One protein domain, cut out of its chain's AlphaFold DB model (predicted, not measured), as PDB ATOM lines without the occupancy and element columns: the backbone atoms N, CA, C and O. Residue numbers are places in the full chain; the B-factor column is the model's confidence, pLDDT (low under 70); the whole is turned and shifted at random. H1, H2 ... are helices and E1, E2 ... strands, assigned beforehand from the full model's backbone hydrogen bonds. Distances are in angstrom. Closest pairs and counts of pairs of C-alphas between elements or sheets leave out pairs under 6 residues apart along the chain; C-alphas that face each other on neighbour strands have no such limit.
ATOM      1  N   LEU A 260      33.771 -18.604   6.698       83.38
ATOM      2  CA  LEU A 260      32.752 -18.989   7.661       83.38
ATOM      3  C   LEU A 260      31.612 -17.984   7.601       83.38
ATOM      4  O   LEU A 260      31.851 -16.783   7.599       83.38
ATOM      5  N   ALA A 261      30.382 -18.471   7.583       82.25
ATOM      6  CA  ALA A 261      29.211 -17.654   7.846       82.25
ATOM      7  C   ALA A 261      28.659 -18.012   9.218       82.25
ATOM      8  O   ALA A 261      28.749 -19.152   9.683       82.25
ATOM      9  N   ILE A 262      28.103 -17.004   9.868       76.06
ATOM     10  CA  ILE A 262      27.416 -17.159  11.136       76.06
ATOM     11  C   ILE A 262      25.995 -17.629  10.840       76.06
ATOM     12  O   ILE A 262      25.297 -17.022  10.041       76.06
ATOM     13  N   ASP A 263      25.563 -18.698  11.496       68.69
ATOM     14  CA  ASP A 263      24.164 -19.088  11.585       68.69
ATOM     15  C   ASP A 263      23.563 -18.473  12.838       68.69
ATOM     16  O   ASP A 263      23.931 -18.793  13.972       68.69
ATOM     17  N   GLY A 264      22.592 -17.601  12.628       59.00
ATOM     18  CA  GLY A 264      21.787 -17.060  13.702       59.00
ATOM     19  C   GLY A 264      20.744 -16.126  13.135       59.00
ATOM     20  O   GLY A 264      21.077 -15.125  12.507       59.00
ATOM     21  N   ASN A 265      19.472 -16.442  13.366       56.00
ATOM     22  CA  ASN A 265      18.456 -15.408  13.335       56.00
ATOM     23  C   ASN A 265      18.564 -14.699  14.690       56.00
ATOM     24  O   ASN A 265      18.280 -15.351  15.703       56.00
ATOM     25  N   PRO A 266      19.014 -13.433  14.756       53.59
ATOM     26  CA  PRO A 266      18.885 -12.651  15.971       53.59
ATOM     27  C   PRO A 266      17.382 -12.568  16.252       53.59
ATOM     28  O   PRO A 266      16.674 -11.768  15.644       53.59
ATOM     29  N   GLY A 267      16.856 -13.471  17.086       51.34
ATOM     30  CA  GLY A 267      15.434 -13.499  17.417       51.34
ATOM     31  C   GLY A 267      14.969 -12.103  17.831       51.34
ATOM     32  O   GLY A 267      15.776 -11.301  18.305       51.34
ATOM     33  N   LYS A 268      13.680 -11.787  17.630       51.31
ATOM     34  CA  LYS A 268      13.117 -10.467  17.971       51.31
ATOM     35  C   LYS A 268      13.591 -10.042  19.367       51.31
ATOM     36  O   LYS A 268      13.199 -10.653  20.359       51.31
ATOM     37  N   ALA A 269      14.447  -9.021  19.418       51.66
ATOM     38  CA  ALA A 269      15.039  -8.515  20.647       51.66
ATOM     39  C   ALA A 269      13.923  -8.075  21.601       51.66
ATOM     40  O   ALA A 269      13.141  -7.190  21.266       51.66
ATOM     41  N   THR A 270      13.825  -8.683  22.783       48.50
ATOM     42  CA  THR A 270      12.778  -8.366  23.772       48.50
ATOM     43  C   THR A 270      13.187  -7.247  24.737       48.50
ATOM     44  O   THR A 270      12.667  -7.157  25.846       48.50
ATOM     45  N   GLY A 271      14.162  -6.413  24.356       48.53
ATOM     46  CA  GLY A 271      14.706  -5.341  25.198       48.53
ATOM     47  C   GLY A 271      15.617  -5.813  26.342       48.53
ATOM     48  O   GLY A 271      16.230  -4.982  27.002       48.53
ATOM     49  N   LYS A 272      15.756  -7.128  26.565       54.41
ATOM     50  CA  LYS A 272      16.743  -7.708  27.485       54.41
ATOM     51  C   LYS A 272      17.936  -8.253  26.713       54.41
ATOM     52  O   LYS A 272      17.762  -8.953  25.720       54.41
ATOM     53  N   LEU A 273      19.123  -7.973  27.237       58.84
ATOM     54  CA  LEU A 273      20.394  -8.515  26.781       58.84
ATOM     55  C   LEU A 273      20.342 -10.050  26.829       58.84
ATOM     56  O   LEU A 273      20.232 -10.638  27.904       58.84
ATOM     57  N   GLN A 274      20.345 -10.692  25.663       59.91
ATOM     58  CA  GLN A 274      20.310 -12.149  25.542       59.91
ATOM     59  C   GLN A 274      21.587 -12.635  24.906       59.91
ATOM     60  O   GLN A 274      21.884 -12.240  23.789       59.91
ATOM     61  N   LEU A 275      22.285 -13.538  25.586       62.84
ATOM     62  CA  LEU A 275      23.414 -14.237  25.010       62.84
ATOM     63  C   LEU A 275      22.922 -15.311  24.037       62.84
ATOM     64  O   LEU A 275      22.328 -16.302  24.461       62.84
ATOM     65  N   VAL A 276      23.202 -15.144  22.748       65.62
ATOM     66  CA  VAL A 276      22.937 -16.188  21.750       65.62
ATOM     67  C   VAL A 276      24.257 -16.780  21.298       65.62
ATOM     68  O   VAL A 276      25.064 -16.077  20.700       65.62
ATOM     69  N   GLN A 277      24.480 -18.066  21.576       67.00
ATOM     70  CA  GLN A 277      25.597 -18.791  20.983       67.00
ATOM     71  C   GLN A 277      25.324 -18.967  19.489       67.00
ATOM     72  O   GLN A 277      24.352 -19.622  19.113       67.00
ATOM     73  N   LEU A 278      26.181 -18.399  18.648       68.00
ATOM     74  CA  LEU A 278      26.079 -18.568  17.203       68.00
ATOM     75  C   LEU A 278      26.878 -19.795  16.765       68.00
ATOM     76  O   LEU A 278      27.964 -20.072  17.284       68.00
ATOM     77  N   THR A 279      26.335 -20.530  15.802       70.12
ATOM     78  CA  THR A 279      27.057 -21.600  15.111       70.12
ATOM     79  C   THR A 279      27.671 -21.050  13.833       70.12
ATOM     80  O   THR A 279      27.153 -20.101  13.261       70.12
ATOM     81  N   THR A 280      28.778 -21.625  13.373       74.12
ATOM     82  CA  THR A 280      29.382 -21.255  12.086       74.12
ATOM     83  C   THR A 280      29.317 -22.412  11.106       74.12
ATOM     84  O   THR A 280      29.593 -23.554  11.491       74.12
ATOM     85  N   HIS A 281      29.057 -22.115   9.838       78.69
ATOM     86  CA  HIS A 281      29.146 -23.063   8.729       78.69
ATOM     87  C   HIS A 281      30.089 -22.543   7.643       78.69
ATOM     88  O   HIS A 281      30.413 -21.357   7.598       78.69
ATOM     89  N   GLU A 282      30.546 -23.438   6.770       83.06
ATOM     90  CA  GLU A 282      31.328 -23.047   5.597       83.06
ATOM     91  C   GLU A 282      30.450 -22.249   4.632       83.06
ATOM     92  O   GLU A 282      29.405 -22.726   4.181       83.06
ATOM     93  N   ALA A 283      30.870 -21.026   4.331       76.69
ATOM     94  CA  ALA A 283      30.144 -20.145   3.435       76.69
ATOM     95  C   ALA A 283      30.530 -20.409   1.978       76.69
ATOM     96  O   ALA A 283      31.691 -20.661   1.651       76.69
ATOM     97  N   ARG A 284      29.550 -20.286   1.077       72.88
ATOM     98  CA  ARG A 284      29.834 -20.206  -0.360       72.88
ATOM     99  C   ARG A 284      30.483 -18.860  -0.687       72.88
ATOM    100  O   ARG A 284      30.229 -17.890   0.030       72.88
ATOM    101  N   PRO A 285      31.252 -18.773  -1.784       67.44
ATOM    102  CA  PRO A 285      31.721 -17.492  -2.282       67.44
ATOM    103  C   PRO A 285      30.535 -16.541  -2.465       67.44
ATOM    104  O   PRO A 285      29.579 -16.870  -3.169       67.44
ATOM    105  N   GLN A 286      30.570 -15.400  -1.780       63.41
ATOM    106  CA  GLN A 286      29.636 -14.311  -2.030       63.41
ATOM    107  C   GLN A 286      30.197 -13.410  -3.124       63.41
ATOM    108  O   GLN A 286      31.415 -13.271  -3.249       63.41
ATOM    109  N   VAL A 287      29.289 -12.829  -3.905       60.50
ATOM    110  CA  VAL A 287      29.615 -11.760  -4.846       60.50
ATOM    111  C   VAL A 287      30.053 -10.559  -4.016       60.50
ATOM    112  O   VAL A 287      29.308 -10.112  -3.143       60.50
ATOM    113  N   THR A 288      31.276 -10.100  -4.248       60.84
ATOM    114  CA  THR A 288      31.807  -8.874  -3.659       60.84
ATOM    115  C   THR A 288      30.921  -7.704  -4.073       60.84
ATOM    116  O   THR A 288      30.470  -7.642  -5.215       60.84
ATOM    117  N   ILE A 289      30.644  -6.795  -3.142       63.94
ATOM    118  CA  ILE A 289      29.980  -5.541  -3.478       63.94
ATOM    119  C   ILE A 289      31.060  -4.640  -4.086       63.94
ATOM    120  O   ILE A 289      32.122  -4.457  -3.485       63.94
ATOM    121  N   ASP A 290      30.816  -4.133  -5.293       64.00
ATOM    122  CA  ASP A 290      31.639  -3.070  -5.869       64.00
ATOM    123  C   ASP A 290      31.571  -1.881  -4.890       64.00
ATOM    124  O   ASP A 290      30.470  -1.472  -4.529       64.00
ATOM    125  N   ASP A 291      32.723  -1.403  -4.403       75.81
ATOM    126  CA  ASP A 291      32.909  -0.366  -3.358       75.81
ATOM    127  C   ASP A 291      33.130  -0.855  -1.904       75.81
ATOM    128  O   ASP A 291      33.019  -0.076  -0.951       75.81
ATOM    129  N   THR A 292      33.493  -2.123  -1.676       86.38
ATOM    130  CA  THR A 292      33.971  -2.536  -0.341       86.38
ATOM    131  C   THR A 292      35.311  -1.869   0.008       86.38
ATOM    132  O   THR A 292      36.246  -1.901  -0.785       86.38
ATOM    133  N   GLU A 293      35.451  -1.388   1.248       90.62
ATOM    134  CA  GLU A 293      36.678  -0.793   1.794       90.62
ATOM    135  C   GLU A 293      37.078  -1.391   3.153       90.62
ATOM    136  O   GLU A 293      36.265  -2.016   3.838       90.62
ATOM    137  N   PHE A 294      38.328  -1.175   3.581       92.88
ATOM    138  CA  PHE A 294      38.754  -1.472   4.952       92.88
ATOM    139  C   PHE A 294      38.366  -0.329   5.892       92.88
ATOM    140  O   PHE A 294      38.804   0.804   5.702       92.88
ATOM    141  N   VAL A 295      37.606  -0.635   6.947       93.69
ATOM    142  CA  VAL A 295      37.127   0.371   7.914       93.69
ATOM    143  C   VAL A 295      37.881   0.347   9.241       93.69
ATOM    144  O   VAL A 295      37.924   1.353   9.942       93.69
ATOM    145  N   ALA A 296      38.474  -0.792   9.605       95.25
ATOM    146  CA  ALA A 296      39.278  -0.929  10.814       95.25
ATOM    147  C   ALA A 296      40.279  -2.080  10.686       95.25
ATOM    148  O   ALA A 296      40.036  -3.058   9.975       95.25
ATOM    149  N   VAL A 297      41.385  -1.988  11.420       97.38
ATOM    150  CA  VAL A 297      42.370  -3.064  11.547       97.38
ATOM    151  C   VAL A 297      42.965  -3.056  12.948       97.38
ATOM    152  O   VAL A 297      43.199  -1.991  13.508       97.38
ATOM    153  N   HIS A 298      43.228  -4.240  13.488       97.12
ATOM    154  CA  HIS A 298      43.999  -4.427  14.709       97.12
ATOM    155  C   HIS A 298      45.057  -5.514  14.528       97.12
ATOM    156  O   HIS A 298      44.879  -6.450  13.743       97.12
ATOM    157  N   ALA A 299      46.152  -5.409  15.275       96.06
ATOM    158  CA  ALA A 299      47.226  -6.394  15.296       96.06
ATOM    159  C   ALA A 299      47.382  -6.999  16.695       96.06
ATOM    160  O   ALA A 299      47.091  -6.354  17.698       96.06
ATOM    161  N   SER A 300      47.851  -8.244  16.767       93.38
ATOM    162  CA  SER A 300      48.194  -8.878  18.040       93.38
ATOM    163  C   SER A 300      49.398  -8.173  18.675       93.38
ATOM    164  O   SER A 300      50.205  -7.580  17.952       93.38
ATOM    165  N   PRO A 301      49.596  -8.296  20.001       90.44
ATOM    166  CA  PRO A 301      50.745  -7.695  20.681       90.44
ATOM    167  C   PRO A 301      52.108  -8.096  20.094       90.44
ATOM    168  O   PRO A 301      53.050  -7.314  20.130       90.44
ATOM    169  N   ASP A 302      52.224  -9.295  19.512       90.88
ATOM    170  CA  ASP A 302      53.445  -9.764  18.840       90.88
ATOM    171  C   ASP A 302      53.537  -9.377  17.349       90.88
ATOM    172  O   ASP A 302      54.527  -9.690  16.685       90.88
ATOM    173  N   GLY A 303      52.510  -8.713  16.810       93.56
ATOM    174  CA  GLY A 303      52.419  -8.250  15.426       93.56
ATOM    175  C   GLY A 303      52.265  -9.350  14.374       93.56
ATOM    176  O   GLY A 303      52.417  -9.062  13.184       93.56
ATOM    177  N   LYS A 304      52.006 -10.604  14.769       93.75
ATOM    178  CA  LYS A 304      51.922 -11.744  13.835       93.75
ATOM    179  C   LYS A 304      50.512 -12.060  13.363       93.75
ATOM    180  O   LYS A 304      50.360 -12.652  12.295       93.75
ATOM    181  N   THR A 305      49.505 -11.691  14.143       94.25
ATOM    182  CA  THR A 305      48.098 -11.847  13.781       94.25
ATOM    183  C   THR A 305      47.497 -10.480  13.529       94.25
ATOM    184  O   THR A 305      47.722  -9.546  14.290       94.25
ATOM    185  N   VAL A 306      46.733 -10.364  12.454       95.88
ATOM    186  CA  VAL A 306      46.062  -9.136  12.045       95.88
ATOM    187  C   VAL A 306      44.605  -9.466  11.812       95.88
ATOM    188  O   VAL A 306      44.290 -10.473  11.179       95.88
ATOM    189  N   VAL A 307      43.715  -8.623  12.314       95.69
ATOM    190  CA  VAL A 307      42.290  -8.708  12.020       95.69
ATOM    191  C   VAL A 307      41.838  -7.406  11.392       95.69
ATOM    192  O   VAL A 307      42.153  -6.333  11.896       95.69
ATOM    193  N   ALA A 308      41.141  -7.493  10.269       95.62
ATOM    194  CA  ALA A 308      40.672  -6.346   9.515       95.62
ATOM    195  C   ALA A 308      39.171  -6.474   9.266       95.62
ATOM    196  O   ALA A 308      38.677  -7.555   8.949       95.62
ATOM    197  N   LEU A 309      38.451  -5.372   9.424       93.56
ATOM    198  CA  LEU A 309      37.015  -5.297   9.207       93.56
ATOM    199  C   LEU A 309      36.746  -4.481   7.948       93.56
ATOM    200  O   LEU A 309      37.293  -3.387   7.784       93.56
ATOM    201  N   LEU A 310      35.914  -5.032   7.073       91.88
ATOM    202  CA  LEU A 310      35.502  -4.401   5.830       91.88
ATOM    203  C   LEU A 310      34.116  -3.755   5.984       91.88
ATOM    204  O   LEU A 310      33.322  -4.160   6.842       91.88
ATOM    205  N   SER A 311      33.827  -2.745   5.160       89.12
ATOM    206  CA  SER A 311      32.571  -1.977   5.196       89.12
ATOM    207  C   SER A 311      31.333  -2.858   4.999       89.12
ATOM    208  O   SER A 311      30.316  -2.646   5.658       89.12
ATOM    209  N   ASP A 312      31.460  -3.920   4.201       85.00
ATOM    210  CA  ASP A 312      30.438  -4.940   3.934       85.00
ATOM    211  C   ASP A 312      30.296  -6.004   5.045       85.00
ATOM    212  O   ASP A 312      29.668  -7.046   4.850       85.00
ATOM    213  N   CYS A 313      30.839  -5.737   6.238       86.38
ATOM    214  CA  CYS A 313      30.778  -6.616   7.408       86.38
ATOM    215  C   CYS A 313      31.494  -7.968   7.223       86.38
ATOM    216  O   CYS A 313      31.149  -8.948   7.894       86.38
ATOM    217  N   ARG A 314      32.508  -8.040   6.357       88.75
ATOM    218  CA  ARG A 314      33.458  -9.161   6.344       88.75
ATOM    219  C   ARG A 314      34.579  -8.908   7.345       88.75
ATOM    220  O   ARG A 314      35.200  -7.848   7.349       88.75
ATOM    221  N   LEU A 315      34.835  -9.888   8.207       90.75
ATOM    222  CA  LEU A 315      35.971  -9.886   9.124       90.75
ATOM    223  C   LEU A 315      37.066 -10.790   8.558       90.75
ATOM    224  O   LEU A 315      36.899 -12.006   8.488       90.75
ATOM    225  N   LEU A 316      38.197 -10.202   8.193       92.44
ATOM    226  CA  LEU A 316      39.383 -10.909   7.739       92.44
ATOM    227  C   LEU A 316      40.327 -11.149   8.918       92.44
ATOM    228  O   LEU A 316      40.769 -10.204   9.564       92.44
ATOM    229  N   VAL A 317      40.673 -12.405   9.175       92.81
ATOM    230  CA  VAL A 317      41.656 -12.812  10.184       92.81
ATOM    231  C   VAL A 317      42.871 -13.385   9.472       92.81
ATOM    232  O   VAL A 317      42.748 -14.383   8.770       92.81
ATOM    233  N   ILE A 318      44.046 -12.795   9.674       93.31
ATOM    234  CA  ILE A 318      45.311 -13.204   9.056       93.31
ATOM    235  C   ILE A 318      46.289 -13.601  10.153       93.31
ATOM    236  O   ILE A 318      46.666 -12.781  10.985       93.31
ATOM    237  N   LYS A 319      46.724 -14.855  10.145       91.56
ATOM    238  CA  LYS A 319      47.769 -15.378  11.022       91.56
ATOM    239  C   LYS A 319      49.105 -15.448  10.306       91.56
ATOM    240  O   LYS A 319      49.169 -15.613   9.090       91.56
ATOM    241  N   ASP A 320      50.177 -15.382  11.087       92.69
ATOM    242  CA  ASP A 320      51.550 -15.475  10.595       92.69
ATOM    243  C   ASP A 320      51.828 -14.490   9.446       92.69
ATOM    244  O   ASP A 320      52.511 -14.831   8.479       92.69
ATOM    245  N   ILE A 321      51.309 -13.256   9.548       94.81
ATOM    246  CA  ILE A 321      51.420 -12.240   8.485       94.81
ATOM    247  C   ILE A 321      52.874 -12.050   8.043       94.81
ATOM    248  O   ILE A 321      53.156 -11.915   6.864       94.81
ATOM    249  N   VAL A 322      53.823 -12.145   8.972       95.94
ATOM    250  CA  VAL A 322      55.260 -12.042   8.696       95.94
ATOM    251  C   VAL A 322      55.736 -13.072   7.666       95.94
ATOM    252  O   VAL A 322      56.572 -12.759   6.821       95.94
ATOM    253  N   GLU A 323      55.229 -14.303   7.714       96.00
ATOM    254  CA  GLU A 323      55.620 -15.347   6.763       96.00
ATOM    255  C   GLU A 323      54.936 -15.152   5.402       96.00
ATOM    256  O   GLU A 323      55.541 -15.478   4.378       96.00
ATOM    257  N   VAL A 324      53.745 -14.538   5.380       95.25
ATOM    258  CA  VAL A 324      53.080 -14.082   4.148       95.25
ATOM    259  C   VAL A 324      53.891 -12.973   3.474       95.25
ATOM    260  O   VAL A 324      54.210 -13.074   2.293       95.25
ATOM    261  N   ILE A 325      54.318 -11.961   4.235       96.38
ATOM    262  CA  ILE A 325      55.146 -10.846   3.741       96.38
ATOM    263  C   ILE A 325      56.469 -11.356   3.154       96.38
ATOM    264  O   ILE A 325      56.930 -10.872   2.124       96.38
ATOM    265  N   LYS A 326      57.071 -12.376   3.775       96.62
ATOM    266  CA  LYS A 326      58.303 -13.018   3.286       96.62
ATOM    267  C   LYS A 326      58.086 -13.947   2.084       96.62
ATOM    268  O   LYS A 326      59.053 -14.555   1.630       96.62
ATOM    269  N   GLY A 327      56.851 -14.119   1.608       95.56
ATOM    270  CA  GLY A 327      56.512 -15.017   0.501       95.56
ATOM    271  C   GLY A 327      56.669 -16.507   0.825       95.56
ATOM    272  O   GLY A 327      56.741 -17.328  -0.084       95.56
ATOM    273  N   LYS A 328      56.750 -16.875   2.109       96.44
ATOM    274  CA  LYS A 328      56.877 -18.276   2.545       96.44
ATOM    275  C   LYS A 328      55.529 -18.976   2.696       96.44
ATOM    276  O   LYS A 328      55.487 -20.201   2.762       96.44
ATOM    277  N   ARG A 329      54.457 -18.194   2.812       93.06
ATOM    278  CA  ARG A 329      53.063 -18.639   2.809       93.06
ATOM    279  C   ARG A 329      52.254 -17.714   1.925       93.06
ATOM    280  O   ARG A 329      52.572 -16.533   1.798       93.06
ATOM    281  N   THR A 330      51.201 -18.245   1.333       91.56
ATOM    282  CA  THR A 330      50.209 -17.420   0.651       91.56
ATOM    283  C   THR A 330      49.271 -16.773   1.669       91.56
ATOM    284  O   THR A 330      49.109 -17.268   2.788       91.56
ATOM    285  N   LEU A 331      48.628 -15.667   1.284       90.75
ATOM    286  CA  LEU A 331      47.589 -15.050   2.111       90.75
ATOM    287  C   LEU A 331      46.462 -16.051   2.404       90.75
ATOM    288  O   LEU A 331      46.059 -16.184   3.556       90.75
ATOM    289  N   ASP A 332      46.036 -16.804   1.388       89.12
ATOM    290  CA  ASP A 332      44.976 -17.812   1.467       89.12
ATOM    291  C   ASP A 332      45.223 -18.863   2.562       89.12
ATOM    292  O   ASP A 332      44.360 -19.146   3.391       89.12
ATOM    293  N   GLU A 333      46.441 -19.404   2.619       88.38
ATOM    294  CA  GLU A 333      46.816 -20.406   3.619       88.38
ATOM    295  C   GLU A 333      46.777 -19.842   5.040       88.38
ATOM    296  O   GLU A 333      46.447 -20.562   5.987       88.38
ATOM    297  N   SER A 334      47.125 -18.566   5.184       89.94
ATOM    298  CA  SER A 334      47.318 -17.873   6.455       89.94
ATOM    299  C   SER A 334      46.089 -17.118   6.946       89.94
ATOM    300  O   SER A 334      46.127 -16.576   8.049       89.94
ATOM    301  N   SER A 335      44.998 -17.066   6.183       89.94
ATOM    302  CA  SER A 335      43.839 -16.264   6.563       89.94
ATOM    303  C   SER A 335      42.506 -16.999   6.495       89.94
ATOM    304  O   SER A 335      42.376 -18.111   5.982       89.94
ATOM    305  N   MET A 336      41.513 -16.389   7.133       88.00
ATOM    306  CA  MET A 336      40.127 -16.822   7.148       88.00
ATOM    307  C   MET A 336      39.227 -15.593   7.150       88.00
ATOM    308  O   MET A 336      39.521 -14.601   7.812       88.00
ATOM    309  N   GLU A 337      38.109 -15.690   6.447       88.31
ATOM    310  CA  GLU A 337      37.084 -14.656   6.398       88.31
ATOM    311  C   GLU A 337      35.855 -15.143   7.157       88.31
ATOM    312  O   GLU A 337      35.428 -16.294   7.021       88.31
ATOM    313  N   ILE A 338      35.298 -14.263   7.977       86.56
ATOM    314  CA  ILE A 338      34.058 -14.487   8.703       86.56
ATOM    315  C   ILE A 338      33.036 -13.489   8.169       86.56
ATOM    316  O   ILE A 338      33.176 -12.276   8.336       86.56
ATOM    317  N   LEU A 339      32.000 -14.012   7.522       85.19
ATOM    318  CA  LEU A 339      30.841 -13.255   7.084       85.19
ATOM    319  C   LEU A 339      29.963 -13.009   8.304       85.19
ATOM    320  O   LEU A 339      29.309 -13.924   8.815       85.19
ATOM    321  N   LEU A 340      29.956 -11.765   8.773       80.88
ATOM    322  CA  LEU A 340      29.172 -11.390   9.941       80.88
ATOM    323  C   LEU A 340      27.677 -11.324   9.615       80.88
ATOM    324  O   LEU A 340      26.871 -11.236  10.527       80.88
ATOM    325  N   GLN A 341      27.277 -11.378   8.342       73.50
ATOM    326  CA  GLN A 341      25.873 -11.292   7.948       73.50
ATOM    327  C   GLN A 341      25.329 -12.579   7.352       73.50
ATOM    328  O   GLN A 341      25.863 -13.132   6.393       73.50
ATOM    329  N   CYS A 342      24.179 -12.991   7.879       51.56
ATOM    330  CA  CYS A 342      23.294 -13.944   7.232       51.56
ATOM    331  C   CYS A 342      22.544 -13.214   6.110       51.56
ATOM    332  O   CYS A 342      21.924 -12.178   6.364       51.56
ATOM    333  N   ASN A 343      22.558 -13.767   4.895       45.25
ATOM    334  CA  ASN A 343      21.808 -13.319   3.712       45.25
ATOM    335  C   ASN A 343      20.285 -13.328   3.919       45.25
ATOM    336  O   ASN A 343      19.548 -14.100   3.303       45.25
ATOM    337  N   HIS A 344      19.777 -12.443   4.760       45.22
ATOM    338  CA  HIS A 344      18.369 -12.124   4.792       45.22
ATOM    339  C   HIS A 344      18.203 -10.730   4.203       45.22
ATOM    340  O   HIS A 344      18.188  -9.717   4.904       45.22
ATOM    341  N   HIS A 345      18.014 -10.702   2.879       42.19
ATOM    342  CA  HIS A 345      17.024  -9.803   2.299       42.19
ATOM    343  C   HIS A 345      15.718 -10.044   3.061       42.19
ATOM    344  O   HIS A 345      14.929 -10.907   2.690       42.19
ATOM    345  N   LEU A 346      15.521  -9.353   4.183       42.62
ATOM    346  CA  LEU A 346      14.214  -9.256   4.805       42.62
ATOM    347  C   LEU A 346      13.353  -8.470   3.809       42.62
ATOM    348  O   LEU A 346      13.640  -7.289   3.580       42.62
ATOM    349  N   PRO A 347      12.351  -9.095   3.166       38.97
ATOM    350  CA  PRO A 347      11.504  -8.392   2.219       38.97
ATOM    351  C   PRO A 347      10.810  -7.239   2.957       38.97
ATOM    352  O   PRO A 347      10.129  -7.472   3.954       38.97
ATOM    353  N   GLY A 348      11.012  -6.000   2.499       46.22
ATOM    354  CA  GLY A 348      10.336  -4.810   3.037       46.22
ATOM    355  C   GLY A 348      11.162  -3.879   3.936       46.22
ATOM    356  O   GLY A 348      10.624  -2.866   4.376       46.22
ATOM    357  N   LEU A 349      12.447  -4.154   4.193       46.00
ATOM    358  CA  LEU A 349      13.347  -3.178   4.828       46.00
ATOM    359  C   LEU A 349      13.986  -2.264   3.773       46.00
ATOM    360  O   LEU A 349      14.457  -2.726   2.737       46.00
ATOM    361  N   ASN A 350      13.968  -0.958   4.047       42.97
ATOM    362  CA  ASN A 350      14.431   0.090   3.143       42.97
ATOM    363  C   ASN A 350      15.913  -0.153   2.761       42.97
ATOM    364  O   ASN A 350      16.748  -0.205   3.670       42.97
ATOM    365  N   PRO A 351      16.271  -0.288   1.468       46.00
ATOM    366  CA  PRO A 351      17.649  -0.536   1.011       46.00
ATOM    367  C   PRO A 351      18.657   0.567   1.386       46.00
ATOM    368  O   PRO A 351      19.849   0.410   1.159       46.00
ATOM    369  N   ILE A 352      18.196   1.665   1.989       46.19
ATOM    370  CA  ILE A 352      19.014   2.808   2.408       46.19
ATOM    371  C   ILE A 352      19.905   2.485   3.625       46.19
ATOM    372  O   ILE A 352      20.956   3.095   3.783       46.19
ATOM    373  N   LEU A 353      19.548   1.509   4.472       51.84
ATOM    374  CA  LEU A 353      20.418   1.072   5.576       51.84
ATOM    375  C   LEU A 353      21.266  -0.119   5.127       51.84
ATOM    376  O   LEU A 353      21.000  -1.280   5.487       51.84
ATOM    377  N   SER A 354      22.265   0.202   4.299       57.91
ATOM    378  CA  SER A 354      23.320  -0.730   3.918       57.91
ATOM    379  C   SER A 354      23.945  -1.322   5.185       57.91
ATOM    380  O   SER A 354      24.126  -0.606   6.179       57.91
ATOM    381  N   PRO A 355      24.210  -2.634   5.217       62.69
ATOM    382  CA  PRO A 355      24.995  -3.209   6.290       62.69
ATOM    383  C   PRO A 355      26.320  -2.465   6.461       62.69
ATOM    384  O   PRO A 355      27.114  -2.423   5.532       62.69
ATOM    385  N   ALA A 356      26.546  -1.888   7.642       76.31
ATOM    386  CA  ALA A 356      27.780  -1.172   7.936       76.31
ATOM    387  C   ALA A 356      28.459  -1.747   9.179       76.31
ATOM    388  O   ALA A 356      27.834  -1.958  10.229       76.31
ATOM    389  N   ALA A 357      29.752  -2.006   9.033       84.62
ATOM    390  CA  ALA A 357      30.665  -2.234  10.134       84.62
ATOM    391  C   ALA A 357      30.829  -0.945  10.955       84.62
ATOM    392  O   ALA A 357      30.916   0.145  10.397       84.62
ATOM    393  N   VAL A 358      30.844  -1.074  12.283       83.62
ATOM    394  CA  VAL A 358      30.839   0.077  13.199       83.62
ATOM    395  C   VAL A 358      32.084   0.088  14.079       83.62
ATOM    396  O   VAL A 358      32.745   1.117  14.205       83.62
ATOM    397  N   TYR A 359      32.417  -1.049  14.689       87.38
ATOM    398  CA  TYR A 359      33.530  -1.136  15.628       87.38
ATOM    399  C   TYR A 359      34.253  -2.474  15.520       87.38
ATOM    400  O   TYR A 359      33.625  -3.511  15.305       87.38
ATOM    401  N   LEU A 360      35.569  -2.438  15.716       92.25
ATOM    402  CA  LEU A 360      36.446  -3.596  15.805       92.25
ATOM    403  C   LEU A 360      37.311  -3.440  17.059       92.25
ATOM    404  O   LEU A 360      37.769  -2.343  17.368       92.25
ATOM    405  N   ALA A 361      37.536  -4.540  17.764       90.94
ATOM    406  CA  ALA A 361      38.526  -4.664  18.823       90.94
ATOM    407  C   ALA A 361      39.231  -6.011  18.689       90.94
ATOM    408  O   ALA A 361      38.611  -6.996  18.286       90.94
ATOM    409  N   PHE A 362      40.511  -6.063  19.045       91.19
ATOM    410  CA  PHE A 362      41.270  -7.304  19.078       91.19
ATOM    411  C   PHE A 362      42.273  -7.284  20.215       91.19
ATOM    412  O   PHE A 362      43.184  -6.463  20.222       91.19
ATOM    413  N   GLU A 363      42.106  -8.203  21.156       84.38
ATOM    414  CA  GLU A 363      42.977  -8.292  22.318       84.38
ATOM    415  C   GLU A 363      42.965  -9.710  22.885       84.38
ATOM    416  O   GLU A 363      41.944 -10.393  22.840       84.38
ATOM    417  N   HIS A 364      44.113 -10.191  23.362       81.12
ATOM    418  CA  HIS A 364      44.268 -11.538  23.938       81.12
ATOM    419  C   HIS A 364      43.720 -12.687  23.066       81.12
ATOM    420  O   HIS A 364      43.223 -13.689  23.569       81.12
ATOM    421  N   GLY A 365      43.797 -12.554  21.738       82.31
ATOM    422  CA  GLY A 365      43.255 -13.559  20.817       82.31
ATOM    423  C   GLY A 365      41.731 -13.500  20.658       82.31
ATOM    424  O   GLY A 365      41.166 -14.346  19.965       82.31
ATOM    425  N   HIS A 366      41.066 -12.507  21.245       85.12
ATOM    426  CA  HIS A 366      39.633 -12.281  21.128       85.12
ATOM    427  C   HIS A 366      39.331 -11.097  20.216       85.12
ATOM    428  O   HIS A 366      39.884 -10.016  20.393       85.12
ATOM    429  N   VAL A 367      38.437 -11.284  19.248       87.75
ATOM    430  CA  VAL A 367      37.970 -10.216  18.356       87.75
ATOM    431  C   VAL A 367      36.575  -9.798  18.777       87.75
ATOM    432  O   VAL A 367      35.695 -10.647  18.800       87.75
ATOM    433  N   GLY A 368      36.354  -8.523  19.069       87.62
ATOM    434  CA  GLY A 368      35.024  -7.943  19.240       87.62
ATOM    435  C   GLY A 368      34.619  -7.175  17.987       87.62
ATOM    436  O   GLY A 368      35.394  -6.357  17.500       87.62
ATOM    437  N   VAL A 369      33.416  -7.412  17.464       86.25
ATOM    438  CA  VAL A 369      32.882  -6.673  16.313       86.25
ATOM    439  C   VAL A 369      31.482  -6.155  16.597       86.25
ATOM    440  O   VAL A 369      30.633  -6.901  17.079       86.25
ATOM    441  N   VAL A 370      31.230  -4.902  16.225       83.19
ATOM    442  CA  VAL A 370      29.902  -4.279  16.224       83.19
ATOM    443  C   VAL A 370      29.544  -3.890  14.795       83.19
ATOM    444  O   VAL A 370      30.355  -3.309  14.071       83.19
ATOM    445  N   THR A 371      28.319  -4.200  14.382       80.19
ATOM    446  CA  THR A 371      27.749  -3.781  13.096       80.19
ATOM    447  C   THR A 371      26.386  -3.138  13.337       80.19
ATOM    448  O   THR A 371      25.769  -3.356  14.377       80.19
ATOM    449  N   VAL A 372      25.848  -2.414  12.354       73.44
ATOM    450  CA  VAL A 372      24.503  -1.805  12.455       73.44
ATOM    451  C   VAL A 372      23.394  -2.840  12.736       73.44
ATOM    452  O   VAL A 372      22.326  -2.483  13.229       73.44
ATOM    453  N   ARG A 373      23.622  -4.130  12.435       66.62
ATOM    454  CA  ARG A 373      22.628  -5.212  12.594       66.62
ATOM    455  C   ARG A 373      22.960  -6.235  13.690       66.62
ATOM    456  O   ARG A 373      22.066  -6.958  14.123       66.62
ATOM    457  N   ILE A 374      24.215  -6.311  14.126       62.28
ATOM    458  CA  ILE A 374      24.717  -7.213  15.176       62.28
ATOM    459  C   ILE A 374      25.398  -6.352  16.226       62.28
ATOM    460  O   ILE A 374      26.419  -5.735  15.928       62.28
ATOM    461  N   TYR A 375      24.864  -6.332  17.449       64.50
ATOM    462  CA  TYR A 375      25.310  -5.362  18.450       64.50
ATOM    463  C   TYR A 375      26.669  -5.702  19.070       64.50
ATOM    464  O   TYR A 375      27.373  -4.792  19.475       64.50
ATOM    465  N   LEU A 376      27.063  -6.978  19.143       65.56
ATOM    466  CA  LEU A 376      28.423  -7.384  19.519       65.56
ATOM    467  C   LEU A 376      28.621  -8.866  19.205       65.56
ATOM    468  O   LEU A 376      27.894  -9.676  19.773       65.56
ATOM    469  N   ALA A 377      29.607  -9.206  18.375       64.38
ATOM    470  CA  ALA A 377      30.102 -10.566  18.195       64.38
ATOM    471  C   ALA A 377      31.545 -10.674  18.688       64.38
ATOM    472  O   ALA A 377      32.412  -9.929  18.236       64.38
ATOM    473  N   ILE A 378      31.791 -11.598  19.617       65.50
ATOM    474  CA  ILE A 378      33.133 -11.920  20.110       65.50
ATOM    475  C   ILE A 378      33.619 -13.189  19.404       65.50
ATOM    476  O   ILE A 378      32.824 -14.096  19.217       65.50
ATOM    477  N   TYR A 379      34.892 -13.282  19.035       65.75
ATOM    478  CA  TYR A 379      35.502 -14.470  18.431       65.75
ATOM    479  C   TYR A 379      36.758 -14.841  19.190       65.75
ATOM    480  O   TYR A 379      37.597 -13.980  19.404       65.75
ATOM    481  N   THR A 380      36.950 -16.119  19.508       65.62
ATOM    482  CA  THR A 380      38.223 -16.597  20.065       65.62
ATOM    483  C   THR A 380      39.069 -17.226  18.967       65.62
ATOM    484  O   THR A 380      38.761 -18.299  18.447       65.62
ATOM    485  N   ILE A 381      40.176 -16.575  18.632       65.62
ATOM    486  CA  ILE A 381      41.177 -17.073  17.697       65.62
ATOM    487  C   ILE A 381      42.175 -17.923  18.490       65.62
ATOM    488  O   ILE A 381      43.126 -17.413  19.067       65.62
ATOM    489  N   LYS A 382      41.981 -19.246  18.514       62.22
ATOM    490  CA  LYS A 382      42.962 -20.169  19.119       62.22
ATOM    491  C   LYS A 382      44.065 -20.532  18.132       62.22
ATOM    492  O   LYS A 382      43.802 -20.667  16.936       62.22
ATOM    493  N   ASP A 383      45.285 -20.737  18.627       50.84
ATOM    494  CA  ASP A 383      46.483 -21.085  17.839       50.84
ATOM    495  C   ASP A 383      46.399 -22.411  17.076       50.84
ATOM    496  O   ASP A 383      47.190 -22.657  16.170       50.84
ATOM    497  N   SER A 384      45.397 -23.246  17.344       40.47
ATOM    498  CA  SER A 384      45.174 -24.472  16.586       40.47
ATOM    499  C   SER A 384      44.495 -24.189  15.239       40.47
ATOM    500  O   SER A 384      43.308 -24.464  15.061       40.47
ATOM    501  N   ILE A 385      45.251 -23.660  14.277       38.78
ATOM    502  CA  ILE A 385      45.066 -24.062  12.879       38.78
ATOM    503  C   ILE A 385      46.105 -25.154  12.645       38.78
ATOM    504  O   ILE A 385      47.217 -24.894  12.192       38.78
ATOM    505  N   THR A 386      45.792 -26.387  13.042       33.75
ATOM    506  CA  THR A 386      46.659 -27.519  12.721       33.75
ATOM    507  C   THR A 386      46.460 -27.822  11.240       33.75
ATOM    508  O   THR A 386      45.447 -28.389  10.831       33.75
ATOM    509  N   TYR A 387      47.413 -27.397  10.415       37.16
ATOM    510  CA  TYR A 387      47.432 -27.698   8.987       37.16
ATOM    511  C   TYR A 387      47.633 -29.210   8.804       37.16
ATOM    512  O   TYR A 387      48.699 -29.735   9.114       37.16
ATOM    513  N   GLY A 388      46.592 -29.919   8.353       31.92
ATOM    514  CA  GLY A 388      46.668 -31.344   7.986       31.92
ATOM    515  C   GLY A 388      45.532 -32.234   8.497       31.92
ATOM    516  O   GLY A 388      45.305 -33.300   7.938       31.92
ATOM    517  N   ALA A 389      44.762 -31.797   9.496       31.19
ATOM    518  CA  ALA A 389      43.534 -32.469   9.922       31.19
ATOM    519  C   ALA A 389      42.480 -31.406  10.230       31.19
ATOM    520  O   ALA A 389      42.803 -30.409  10.872       31.19
ATOM    521  N   ALA A 390      41.247 -31.605   9.751       31.64
ATOM    522  CA  ALA A 390      40.122 -30.674   9.843       31.64
ATOM    523  C   ALA A 390      39.839 -30.227  11.291       31.64
ATOM    524  O   ALA A 390      38.968 -30.754  11.979       31.64
ATOM    525  N   THR A 391      40.588 -29.240  11.769       34.75
ATOM    526  CA  THR A 391      40.372 -28.584  13.050       34.75
ATOM    527  C   THR A 391      39.721 -27.251  12.741       34.75
ATOM    528  O   THR A 391      40.340 -26.318  12.238       34.75
ATOM    529  N   ARG A 392      38.405 -27.209  12.957       41.69
ATOM    530  CA  ARG A 392      37.613 -25.994  12.794       41.69
ATOM    531  C   ARG A 392      38.044 -25.002  13.878       41.69
ATOM    532  O   ARG A 392      38.058 -25.398  15.051       41.69
ATOM    533  N   PRO A 393      38.375 -23.743  13.543       41.97
ATOM    534  CA  PRO A 393      38.534 -22.722  14.564       41.97
ATOM    535  C   PRO A 393      37.246 -22.672  15.386       41.97
ATOM    536  O   PRO A 393      36.139 -22.664  14.844       41.97
ATOM    537  N   ARG A 394      37.382 -22.721  16.714       45.69
ATOM    538  CA  ARG A 394      36.235 -22.603  17.615       45.69
ATOM    539  C   ARG A 394      35.818 -21.145  17.671       45.69
ATOM    540  O   ARG A 394      36.262 -20.396  18.531       45.69
ATOM    541  N   VAL A 395      34.952 -20.775  16.743       48.25
ATOM    542  CA  VAL A 395      34.232 -19.514  16.781       48.25
ATOM    543  C   VAL A 395      33.075 -19.667  17.765       48.25
ATOM    544  O   VAL A 395      32.049 -20.274  17.475       48.25
ATOM    545  N   SER A 396      33.281 -19.164  18.975       48.69
ATOM    546  CA  SER A 396      32.208 -18.913  19.928       48.69
ATOM    547  C   SER A 396      31.739 -17.495  19.683       48.69
ATOM    548  O   SER A 396      32.434 -16.592  20.118       48.69
ATOM    549  N   SER A 397      30.624 -17.307  18.975       50.78
ATOM    550  CA  SER A 397      30.074 -15.963  18.779       50.78
ATOM    551  C   SER A 397      28.891 -15.734  19.695       50.78
ATOM    552  O   SER A 397      28.096 -16.644  19.943       50.78
ATOM    553  N   TYR A 398      28.778 -14.495  20.144       54.06
ATOM    554  CA  TYR A 398      27.665 -14.005  20.929       54.06
ATOM    555  C   TYR A 398      26.931 -12.948  20.143       54.06
ATOM    556  O   TYR A 398      27.506 -12.316  19.267       54.06
ATOM    557  N   LEU A 399      25.659 -12.782  20.443       50.56
ATOM    558  CA  LEU A 399      24.916 -11.603  20.059       50.56
ATOM    559  C   LEU A 399      24.520 -10.922  21.357       50.56
ATOM    560  O   LEU A 399      23.896 -11.560  22.193       50.56
ATOM    561  N   LEU A 400      24.857  -9.650  21.521       48.09
ATOM    562  CA  LEU A 400      24.077  -8.760  22.376       48.09
ATOM    563  C   LEU A 400      22.909  -8.252  21.539       48.09
ATOM    564  O   LEU A 400      23.099  -7.978  20.363       48.09
ATOM    565  N   SER A 401      21.706  -8.140  22.087       39.75
ATOM    566  CA  SER A 401      20.585  -7.542  21.359       39.75
ATOM    567  C   SER A 401      19.788  -6.666  22.304       39.75
ATOM    568  O   SER A 401      19.233  -7.156  23.288       39.75
TER     569      SER A 401
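This is residues 260 to 401 of the 408 residues of an uncharacterized protein of Phlebia centrifuga (UniProt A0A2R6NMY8). Little regular structure, built round a sandwich: the strongly twisted mixed sheet E2 E1 E6 E5 E4 E3 is partly face to face with the antiparallel sheet E7 E8 E9. Short helices H1 and H2 sit at one end. The 142 printed residues, under half in named elements, run E1 E2 E3 E4 E5 H1 H2 E6 E7 E8 E9, mostly strand. The whole is compact, radius of gyration of the C-alphas 15.6 A, spanning 48 by 33 by 28 A.

E1, residues 260 to 263, is parallel to E6, residues 335 to 339 (N 260 and O 337, 2.9 A). E2, residues 279 to 282, forms a hairpin with E1 (N 261 and O 281, 2.9 A). E3, residues 294 to 299, E4, 306 to 310, and E5, 314 to 318, are a meander, each strand the antiparallel neighbour of the one before (N 298 and O 307, 2.8 A; N 308 and O 316, 2.8 A). E5 and E6 are antiparallel (N 317 and O 336, 2.8 A). E7, 357 to 363, E8, 366 to 371, and E9, 377 to 380, are another meander (N 361 and O 368, 2.8 A; N 367 and O 379, 2.8 A). The closest C-alphas of E3 and E7, His 298 and Phe 362, are 5.9 A apart. H1, 321 to 325, touches H2, 331 to 334, closest at C-alphas of Val 324 and Leu 331, 5.9 A; both only graze the larger sheet. H1's O i to N i+4 pair is within hydrogen-bond range; H2 is too short for one.

E7 is 18.4 A long, E8 16.7 A. E1 begins at C-alpha 260 (32.752, -18.989, 7.661); E9 ends at C-alpha 380 (38.223, -16.597, 20.065).

The farthest C-alphas, of Thr 270 and Lys 326, are 50.1 A apart. The printed part has no cut; links E1 to E2, E2 to E3 and E6 to E7 are long. Residues 345 to 352 stand free. The model's pLDDT is under 70 in 65 residues, among them 373 to 401.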